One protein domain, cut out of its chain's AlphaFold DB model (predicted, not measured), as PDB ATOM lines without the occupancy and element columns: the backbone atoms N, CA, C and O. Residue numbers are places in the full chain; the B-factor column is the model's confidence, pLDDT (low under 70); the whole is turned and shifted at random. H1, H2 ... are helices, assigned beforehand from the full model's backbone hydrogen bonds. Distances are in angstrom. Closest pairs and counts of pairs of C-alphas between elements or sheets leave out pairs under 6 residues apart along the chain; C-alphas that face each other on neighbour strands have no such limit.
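What this domain is: This is residues 117 to 185 of the 209 residues of the protein "Sulfotransferase" of Punica granatum (UniProt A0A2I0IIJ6). Seven short helices are strung one after another into an open C: H3, H4, H5 and H6 make the long back, H2 folds back over H4 near one end, with H1 beyond it, and H7 folds back on H6 near the other. The ends of the printed part come back towards each other across the opening, C-alphas 117 and 185 lying 9.8 A apart. The printed part has 69 residues with seven named helices, H1 to H7 in order along the chain, and no named strand; the class is all helix. The whole is loose, with a radius of gyration of the C-alphas of 14.7 A, and elongated, spanning 40 by 24 by 20 A.

How they stand to each other: H1, residues 117 to 122, is close to but not clearly touching H2, residues 125 to 135; their closest C-alphas, those of Met 120 and Thr 128, are 6.1 A apart. They run opposite ways at a steep tilt of 54 degrees. H2 is apart from H3, residues 142 to 146, but touches H4, residues 149 to 156. The closest C-alphas of H2 and H4 are those of Phe 126 and Val 150, 6.0 A apart, and these helices run opposite ways at a steep tilt of 62 degrees. H3 is close to but not clearly touching H4, with the C-alphas of Glu 144 and Val 150 the closest at 7.4 A. H4 and H5, residues 159 to 164, are close but not clearly touching, their closest C-alphas being those of Leu 156 and Met 162 at 7.0 A; they run the same way at a steep tilt of 56 degrees. H6, residues 166 to 170, touches H7, residues 178 to 181, where the C-alphas of Arg 169 and Lys 179 are the closest at 4.9 A. H5 is close to but not clearly touching H7, with the C-alphas of Lys 163 and Lys 179 the closest at 7.5 A. Among the pairs that are apart are H1 and H7, and H2 and H5. Every O i to N i+4 pair is within hydrogen-bond range in H1, H2, H3, H4 and H6; in H5 it is 1 of 2, and H7 is too short for such a pair.

Where its parts are: H1 begins at C-alpha 117 (243.036, 144.358, 157.013) and is 8.7 A long from first to last C-alpha. H2, the longest helix, measures 15.3 A from C-alpha 125 to C-alpha 135, H3 6.1 A, H4 10.4 A from C-alpha 149 at (227.409, 159.306, 154.223), H5 8.6 A and H6 6.0 A. H7 measures 5.8 A and ends at C-alpha 181 (248.916, 154.305, 167.202).

The domain as a whole: The two C-alphas farthest apart, those of Glu 142 and His 175, are 42.5 A apart. The printed part has no cut. No link is long: those from H2 to H3 and from H6 to H7 are short, with 6 and 7 residues, and the other four are tight. The mean pLDDT of the printed part is 87.6; residues 123, 173 and 174 are under 70.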
ATOM      1  N   TYR A 117     242.562 142.981 157.126       86.44
ATOM      2  CA  TYR A 117     243.036 144.358 157.013       86.44
ATOM      3  C   TYR A 117     243.433 144.698 155.574       86.44
ATOM      4  O   TYR A 117     243.121 145.781 155.080       86.44
ATOM      5  N   GLU A 118     244.105 143.762 154.911       86.31
ATOM      6  CA  GLU A 118     244.574 143.866 153.535       86.31
ATOM      7  C   GLU A 118     243.393 143.999 152.573       86.31
ATOM      8  O   GLU A 118     243.375 144.936 151.780       86.31
ATOM      9  N   ASP A 119     242.374 143.147 152.722       84.88
ATOM     10  CA  ASP A 119     241.140 143.218 151.933       84.88
ATOM     11  C   ASP A 119     240.437 144.561 152.160       84.88
ATOM     12  O   ASP A 119     240.096 145.243 151.208       84.88
ATOM     13  N   MET A 120     240.306 145.033 153.405       87.06
ATOM     14  CA  MET A 120     239.700 146.346 153.684       87.06
ATOM     15  C   MET A 120     240.484 147.513 153.056       87.06
ATOM     16  O   MET A 120     239.906 148.549 152.723       87.06
ATOM     17  N   LYS A 121     241.805 147.373 152.916       84.12
ATOM     18  CA  LYS A 121     242.659 148.358 152.245       84.12
ATOM     19  C   LYS A 121     242.579 148.279 150.720       84.12
ATOM     20  O   LYS A 121     242.782 149.313 150.086       84.12
ATOM     21  N   ALA A 122     242.325 147.099 150.158       81.50
ATOM     22  CA  ALA A 122     242.283 146.849 148.719       81.50
ATOM     23  C   ALA A 122     240.873 147.007 148.113       81.50
ATOM     24  O   ALA A 122     240.725 147.668 147.089       81.50
ATOM     25  N   ASP A 123     239.846 146.453 148.762       64.31
ATOM     26  CA  ASP A 123     238.479 146.247 148.250       64.31
ATOM     27  C   ASP A 123     237.525 147.427 148.484       64.31
ATOM     28  O   ASP A 123     236.311 147.236 148.566       64.31
ATOM     29  N   ASP A 124     238.068 148.644 148.562       72.38
ATOM     30  CA  ASP A 124     237.339 149.875 148.866       72.38
ATOM     31  C   ASP A 124     236.743 149.908 150.307       72.38
ATOM     32  O   ASP A 124     235.868 149.108 150.671       72.38
ATOM     33  N   PRO A 125     237.180 150.847 151.178       79.94
ATOM     34  CA  PRO A 125     236.651 150.975 152.537       79.94
ATOM     35  C   PRO A 125     235.123 151.128 152.589       79.94
ATOM     36  O   PRO A 125     234.519 150.722 153.586       79.94
ATOM     37  N   PHE A 126     234.474 151.636 151.533       87.94
ATOM     38  CA  PHE A 126     233.017 151.787 151.493       87.94
ATOM     39  C   PHE A 126     232.296 150.434 151.517       87.94
ATOM     40  O   PHE A 126     231.332 150.255 152.264       87.94
ATOM     41  N   ARG A 127     232.791 149.435 150.774       88.62
ATOM     42  CA  ARG A 127     232.210 148.082 150.770       88.62
ATOM     43  C   ARG A 127     232.311 147.429 152.144       88.62
ATOM     44  O   ARG A 127     231.358 146.797 152.603       88.62
ATOM     45  N   THR A 128     233.452 147.604 152.807       90.50
ATOM     46  CA  THR A 128     233.657 147.081 154.163       90.50
ATOM     47  C   THR A 128     232.718 147.758 155.160       90.50
ATOM     48  O   THR A 128     232.097 147.064 155.963       90.50
ATOM     49  N   LEU A 129     232.537 149.079 155.073       91.75
ATOM     50  CA  LEU A 129     231.592 149.809 155.924       91.75
ATOM     51  C   LEU A 129     230.150 149.342 155.728       91.75
ATOM     52  O   LEU A 129     229.475 149.060 156.714       91.75
ATOM     53  N   LYS A 130     229.692 149.178 154.484       92.38
ATOM     54  CA  LYS A 130     228.348 148.646 154.199       92.38
ATOM     55  C   LYS A 130     228.160 147.232 154.750       92.38
ATOM     56  O   LYS A 130     227.104 146.919 155.301       92.38
ATOM     57  N   LYS A 131     229.192 146.384 154.652       92.06
ATOM     58  CA  LYS A 131     229.187 145.031 155.231       92.06
ATOM     59  C   LYS A 131     229.058 145.071 156.756       92.06
ATOM     60  O   LYS A 131     228.265 144.312 157.303       92.06
ATOM     61  N   ILE A 132     229.804 145.954 157.426       91.88
ATOM     62  CA  ILE A 132     229.720 146.148 158.883       91.88
ATOM     63  C   ILE A 132     228.324 146.637 159.269       91.88
ATOM     64  O   ILE A 132     227.687 146.002 160.099       91.88
ATOM     65  N   ALA A 133     227.832 147.697 158.626       92.94
ATOM     66  CA  ALA A 133     226.525 148.297 158.895       92.94
ATOM     67  C   ALA A 133     225.378 147.278 158.762       92.94
ATOM     68  O   ALA A 133     224.529 147.155 159.645       92.94
ATOM     69  N   SER A 134     225.415 146.471 157.696       93.31
ATOM     70  CA  SER A 134     224.451 145.388 157.474       93.31
ATOM     71  C   SER A 134     224.534 144.315 158.562       93.31
ATOM     72  O   SER A 134     223.509 143.868 159.066       93.31
ATOM     73  N   PHE A 135     225.750 143.916 158.949       90.81
ATOM     74  CA  PHE A 135     225.970 142.914 159.992       90.81
ATOM     75  C   PHE A 135     225.511 143.397 161.376       90.81
ATOM     76  O   PHE A 135     224.963 142.616 162.146       90.81
ATOM     77  N   THR A 136     225.673 144.686 161.682       89.00
ATOM     78  CA  THR A 136     225.211 145.290 162.942       89.00
ATOM     79  C   THR A 136     223.711 145.602 162.957       89.00
ATOM     80  O   THR A 136     223.225 146.184 163.922       89.00
ATOM     81  N   GLY A 137     222.967 145.242 161.904       88.88
ATOM     82  CA  GLY A 137     221.518 145.457 161.819       88.88
ATOM     83  C   GLY A 137     221.099 146.897 161.512       88.88
ATOM     84  O   GLY A 137     219.929 147.232 161.672       88.88
ATOM     85  N   VAL A 138     222.031 147.743 161.064       90.81
ATOM     86  CA  VAL A 138     221.804 149.156 160.715       90.81
ATOM     87  C   VAL A 138     222.369 149.458 159.322       90.81
ATOM     88  O   VAL A 138     223.334 150.210 159.198       90.81
ATOM     89  N   PRO A 139     221.845 148.820 158.256       94.81
ATOM     90  CA  PRO A 139     222.317 149.079 156.901       94.81
ATOM     91  C   PRO A 139     222.054 150.537 156.508       94.81
ATOM     92  O   PRO A 139     221.057 151.125 156.922       94.81
ATOM     93  N   PHE A 140     222.930 151.091 155.670       95.25
ATOM     94  CA  PHE A 140     222.716 152.415 155.094       95.25
ATOM     95  C   PHE A 140     221.449 152.426 154.233       95.25
ATOM     96  O   PHE A 140     221.208 151.512 153.440       95.25
ATOM     97  N   SER A 141     220.647 153.471 154.389       96.19
ATOM     98  CA  SER A 141     219.507 153.763 153.528       96.19
ATOM     99  C   SER A 141     219.962 154.294 152.166       96.19
ATOM    100  O   SER A 141     221.058 154.833 152.015       96.19
ATOM    101  N   GLU A 142     219.094 154.204 151.155       95.44
ATOM    102  CA  GLU A 142     219.393 154.780 149.836       95.44
ATOM    103  C   GLU A 142     219.627 156.296 149.891       95.44
ATOM    104  O   GLU A 142     220.359 156.835 149.068       95.44
ATOM    105  N   GLU A 143     218.986 156.991 150.833       96.88
ATOM    106  CA  GLU A 143     219.180 158.424 151.048       96.88
ATOM    107  C   GLU A 143     220.581 158.712 151.582       96.88
ATOM    108  O   GLU A 143     221.310 159.471 150.955       96.88
ATOM    109  N   GLU A 144     221.012 158.013 152.634       96.00
ATOM    110  CA  GLU A 144     222.371 158.143 153.181       96.00
ATOM    111  C   GLU A 144     223.452 157.793 152.151       96.00
ATOM    112  O   GLU A 144     224.517 158.413 152.122       96.00
ATOM    113  N   GLU A 145     223.194 156.813 151.280       93.44
ATOM    114  CA  GLU A 145     224.105 156.491 150.182       93.44
ATOM    115  C   GLU A 145     224.152 157.591 149.115       93.44
ATOM    116  O   GLU A 145     225.239 157.943 148.653       93.44
ATOM    117  N   ARG A 146     223.002 158.164 148.732       95.12
ATOM    118  CA  ARG A 146     222.958 159.311 147.806       95.12
ATOM    119  C   ARG A 146     223.654 160.536 148.392       95.12
ATOM    120  O   ARG A 146     224.360 161.232 147.661       95.12
ATOM    121  N   ASP A 147     223.511 160.740 149.695       96.12
ATOM    122  CA  ASP A 147     224.118 161.838 150.449       96.12
ATOM    123  C   ASP A 147     225.590 161.575 150.801       96.12
ATOM    124  O   ASP A 147     226.239 162.403 151.436       96.12
ATOM    125  N   ARG A 148     226.159 160.459 150.323       94.00
ATOM    126  CA  ARG A 148     227.578 160.101 150.465       94.00
ATOM    127  C   ARG A 148     228.029 159.897 151.914       94.00
ATOM    128  O   ARG A 148     229.217 160.036 152.225       94.00
ATOM    129  N   ALA A 149     227.111 159.529 152.808       94.69
ATOM    130  CA  ALA A 149     227.409 159.306 154.223       94.69
ATOM    131  C   ALA A 149     228.478 158.216 154.421       94.69
ATOM    132  O   ALA A 149     229.340 158.323 155.297       94.69
ATOM    133  N   VAL A 150     228.474 157.181 153.572       93.12
ATOM    134  CA  VAL A 150     229.477 156.104 153.606       93.12
ATOM    135  C   VAL A 150     230.875 156.662 153.337       93.12
ATOM    136  O   VAL A 150     231.830 156.320 154.044       93.12
ATOM    137  N   GLU A 151     231.005 157.549 152.349       92.19
ATOM    138  CA  GLU A 151     232.270 158.197 152.025       92.19
ATOM    139  C   GLU A 151     232.734 159.159 153.109       92.19
ATOM    140  O   GLU A 151     233.927 159.192 153.426       92.19
ATOM    141  N   GLU A 152     231.815 159.910 153.707       93.81
ATOM    142  CA  GLU A 152     232.127 160.803 154.819       93.81
ATOM    143  C   GLU A 152     232.664 160.028 156.024       93.81
ATOM    144  O   GLU A 152     233.730 160.371 156.542       93.81
ATOM    145  N   ILE A 153     232.007 158.932 156.416       93.69
ATOM    146  CA  ILE A 153     232.455 158.070 157.518       93.69
ATOM    147  C   ILE A 153     233.828 157.463 157.210       93.69
ATOM    148  O   ILE A 153     234.742 157.553 158.033       93.69
ATOM    149  N   ALA A 154     234.018 156.884 156.021       91.44
ATOM    150  CA  ALA A 154     235.314 156.333 155.615       91.44
ATOM    151  C   ALA A 154     236.424 157.391 155.628       91.44
ATOM    152  O   ALA A 154     237.547 157.111 156.058       91.44
ATOM    153  N   ASN A 155     236.123 158.613 155.191       91.25
ATOM    154  CA  ASN A 155     237.071 159.714 155.218       91.25
ATOM    155  C   ASN A 155     237.400 160.118 156.664       91.25
ATOM    156  O   ASN A 155     238.580 160.219 157.012       91.25
ATOM    157  N   LEU A 156     236.401 160.290 157.533       92.19
ATOM    158  CA  LEU A 156     236.588 160.605 158.956       92.19
ATOM    159  C   LEU A 156     237.444 159.544 159.666       92.19
ATOM    160  O   LEU A 156     238.391 159.884 160.379       92.19
ATOM    161  N   CYS A 157     237.170 158.267 159.403       90.31
ATOM    162  CA  CYS A 157     237.894 157.125 159.958       90.31
ATOM    163  C   CYS A 157     239.186 156.780 159.198       90.31
ATOM    164  O   CYS A 157     239.868 155.811 159.544       90.31
ATOM    165  N   SER A 158     239.564 157.547 158.173       90.50
ATOM    166  CA  SER A 158     240.792 157.289 157.427       90.50
ATOM    167  C   SER A 158     242.018 157.503 158.314       90.50
ATOM    168  O   SER A 158     242.083 158.420 159.137       90.50
ATOM    169  N   LEU A 159     243.051 156.684 158.106       89.56
ATOM    170  CA  LEU A 159     244.310 156.825 158.837       89.56
ATOM    171  C   LEU A 159     244.896 158.237 158.687       89.56
ATOM    172  O   LEU A 159     245.393 158.806 159.657       89.56
ATOM    173  N   SER A 160     244.827 158.808 157.483       89.31
ATOM    174  CA  SER A 160     245.318 160.154 157.185       89.31
ATOM    175  C   SER A 160     244.615 161.228 158.002       89.31
ATOM    176  O   SER A 160     245.289 162.146 158.470       89.31
ATOM    177  N   ASN A 161     243.298 161.127 158.193       91.56
ATOM    178  CA  ASN A 161     242.546 162.123 158.951       91.56
ATOM    179  C   ASN A 161     242.696 161.898 160.449       91.56
ATOM    180  O   ASN A 161     243.090 162.826 161.157       91.56
ATOM    181  N   MET A 162     242.531 160.661 160.925       91.31
ATOM    182  CA  MET A 162     242.710 160.339 162.342       91.31
ATOM    183  C   MET A 162     244.111 160.705 162.850       91.31
ATOM    184  O   MET A 162     244.241 161.209 163.962       91.31
ATOM    185  N   LYS A 163     245.164 160.539 162.036       90.12
ATOM    186  CA  LYS A 163     246.543 160.927 162.389       90.12
ATOM    187  C   LYS A 163     246.739 162.444 162.519       90.12
ATOM    188  O   LYS A 163     247.627 162.877 163.255       90.12
ATOM    189  N   LYS A 164     245.951 163.255 161.803       91.06
ATOM    190  CA  LYS A 164     246.046 164.727 161.816       91.06
ATOM    191  C   LYS A 164     245.333 165.363 163.007       91.06
ATOM    192  O   LYS A 164     245.708 166.476 163.372       91.06
ATOM    193  N   LEU A 165     244.353 164.677 163.599       90.19
ATOM    194  CA  LEU A 165     243.613 165.175 164.760       90.19
ATOM    195  C   LEU A 165     244.569 165.542 165.901       90.19
ATOM    196  O   LEU A 165     245.507 164.802 166.207       90.19
ATOM    197  N   GLU A 166     244.313 166.672 166.560       86.00
ATOM    198  CA  GLU A 166     245.155 167.170 167.652       86.00
ATOM    199  C   GLU A 166     245.292 166.130 168.769       86.00
ATOM    200  O   GLU A 166     246.405 165.795 169.177       86.00
ATOM    201  N   VAL A 167     244.172 165.515 169.163       83.56
ATOM    202  CA  VAL A 167     244.124 164.460 170.186       83.56
ATOM    203  C   VAL A 167     244.987 163.244 169.835       83.56
ATOM    204  O   VAL A 167     245.489 162.562 170.727       83.56
ATOM    205  N   SER A 168     245.208 162.965 168.550       81.88
ATOM    206  CA  SER A 168     246.084 161.879 168.107       81.88
ATOM    207  C   SER A 168     247.563 162.242 168.222       81.88
ATOM    208  O   SER A 168     248.403 161.352 168.316       81.88
ATOM    209  N   ARG A 169     247.904 163.534 168.224       81.88
ATOM    210  CA  ARG A 169     249.288 164.032 168.254       81.88
ATOM    211  C   ARG A 169     249.764 164.393 169.657       81.88
ATOM    212  O   ARG A 169     250.945 164.213 169.947       81.88
ATOM    213  N   THR A 170     248.876 164.917 170.498       77.56
ATOM    214  CA  THR A 170     249.244 165.558 171.771       77.56
ATOM    215  C   THR A 170     248.852 164.745 173.001       77.56
ATOM    216  O   THR A 170     249.526 164.837 174.027       77.56
ATOM    217  N   ARG A 171     247.797 163.922 172.921       81.44
ATOM    218  CA  ARG A 171     247.304 163.173 174.082       81.44
ATOM    219  C   ARG A 171     248.300 162.089 174.493       81.44
ATOM    220  O   ARG A 171     248.631 161.192 173.714       81.44
ATOM    221  N   LYS A 172     248.719 162.142 175.755       77.38
ATOM    222  CA  LYS A 172     249.457 161.062 176.412       77.38
ATOM    223  C   LYS A 172     248.462 160.039 176.950       77.38
ATOM    224  O   LYS A 172     247.572 160.395 177.722       77.38
ATOM    225  N   GLY A 173     248.565 158.790 176.505       69.25
ATOM    226  CA  GLY A 173     247.806 157.686 177.088       69.25
ATOM    227  C   GLY A 173     248.494 157.150 178.344       69.25
ATOM    228  O   GLY A 173     249.677 157.399 178.561       69.25
ATOM    229  N   LYS A 174     247.767 156.368 179.154       68.62
ATOM    230  CA  LYS A 174     248.293 155.759 180.395       68.62
ATOM    231  C   LYS A 174     249.536 154.886 180.146       68.62
ATOM    232  O   LYS A 174     250.435 154.847 180.977       68.62
ATOM    233  N   HIS A 175     249.592 154.211 178.994       71.19
ATOM    234  CA  HIS A 175     250.680 153.289 178.632       71.19
ATOM    235  C   HIS A 175     251.444 153.685 177.364       71.19
ATOM    236  O   HIS A 175     252.573 153.244 177.165       71.19
ATOM    237  N   MET A 176     250.836 154.482 176.485       76.00
ATOM    238  CA  MET A 176     251.420 154.867 175.204       76.00
ATOM    239  C   MET A 176     250.832 156.200 174.741       76.00
ATOM    240  O   MET A 176     249.619 156.395 174.813       76.00
ATOM    241  N   ASP A 177     251.679 157.110 174.251       83.75
ATOM    242  CA  ASP A 177     251.214 158.351 173.623       83.75
ATOM    243  C   ASP A 177     250.392 158.041 172.368       83.75
ATOM    244  O   ASP A 177     250.768 157.182 171.562       83.75
ATOM    245  N   ASN A 178     249.322 158.807 172.143       82.44
ATOM    246  CA  ASN A 178     248.403 158.562 171.034       82.44
ATOM    247  C   ASN A 178     249.089 158.568 169.656       82.44
ATOM    248  O   ASN A 178     248.687 157.834 168.750       82.44
ATOM    249  N   LYS A 179     250.179 159.330 169.514       82.56
ATOM    250  CA  LYS A 179     250.958 159.436 168.271       82.56
ATOM    251  C   LYS A 179     251.502 158.090 167.783       82.56
ATOM    252  O   LYS A 179     251.726 157.922 166.588       82.56
ATOM    253  N   HIS A 180     251.711 157.131 168.687       86.06
ATOM    254  CA  HIS A 180     252.277 155.825 168.349       86.06
ATOM    255  C   HIS A 180     251.253 154.856 167.740       86.06
ATOM    256  O   HIS A 180     251.661 153.907 167.074       86.06
ATOM    257  N   PHE A 181     249.945 155.115 167.869       83.25
ATOM    258  CA  PHE A 181     248.916 154.305 167.202       83.25
ATOM    259  C   PHE A 181     248.873 154.527 165.679       83.25
ATOM    260  O   PHE A 181     248.392 153.662 164.949       83.25
ATOM    261  N   PHE A 182     249.406 155.650 165.179       87.31
ATOM    262  CA  PHE A 182     249.296 156.064 163.775       87.31
ATOM    263  C   PHE A 182     250.662 156.120 163.070       87.31
ATOM    264  O   PHE A 182     251.222 157.192 162.829       87.31
ATOM    265  N   ARG A 183     251.206 154.950 162.708       90.19
ATOM    266  CA  ARG A 183     252.518 154.827 162.042       90.19
ATOM    267  C   ARG A 183     252.452 155.058 160.520       90.19
ATOM    268  O   ARG A 183     252.394 156.213 160.098       90.19
ATOM    269  N   LYS A 184     252.493 153.991 159.710       89.12
ATOM    270  CA  LYS A 184     252.365 154.040 158.238       89.12
ATOM    271  C   LYS A 184     250.979 153.597 157.764       89.12
ATOM    272  O   LYS A 184     250.371 154.281 156.958       89.12
ATOM    273  N   GLY A 185     250.456 152.506 158.339       88.44
ATOM    274  CA  GLY A 185     249.164 151.915 157.961       88.44
ATOM    275  C   GLY A 185     249.106 151.526 156.483       88.44
ATOM    276  O   GLY A 185     248.148 151.853 155.776       88.44
TER     277      GLY A 185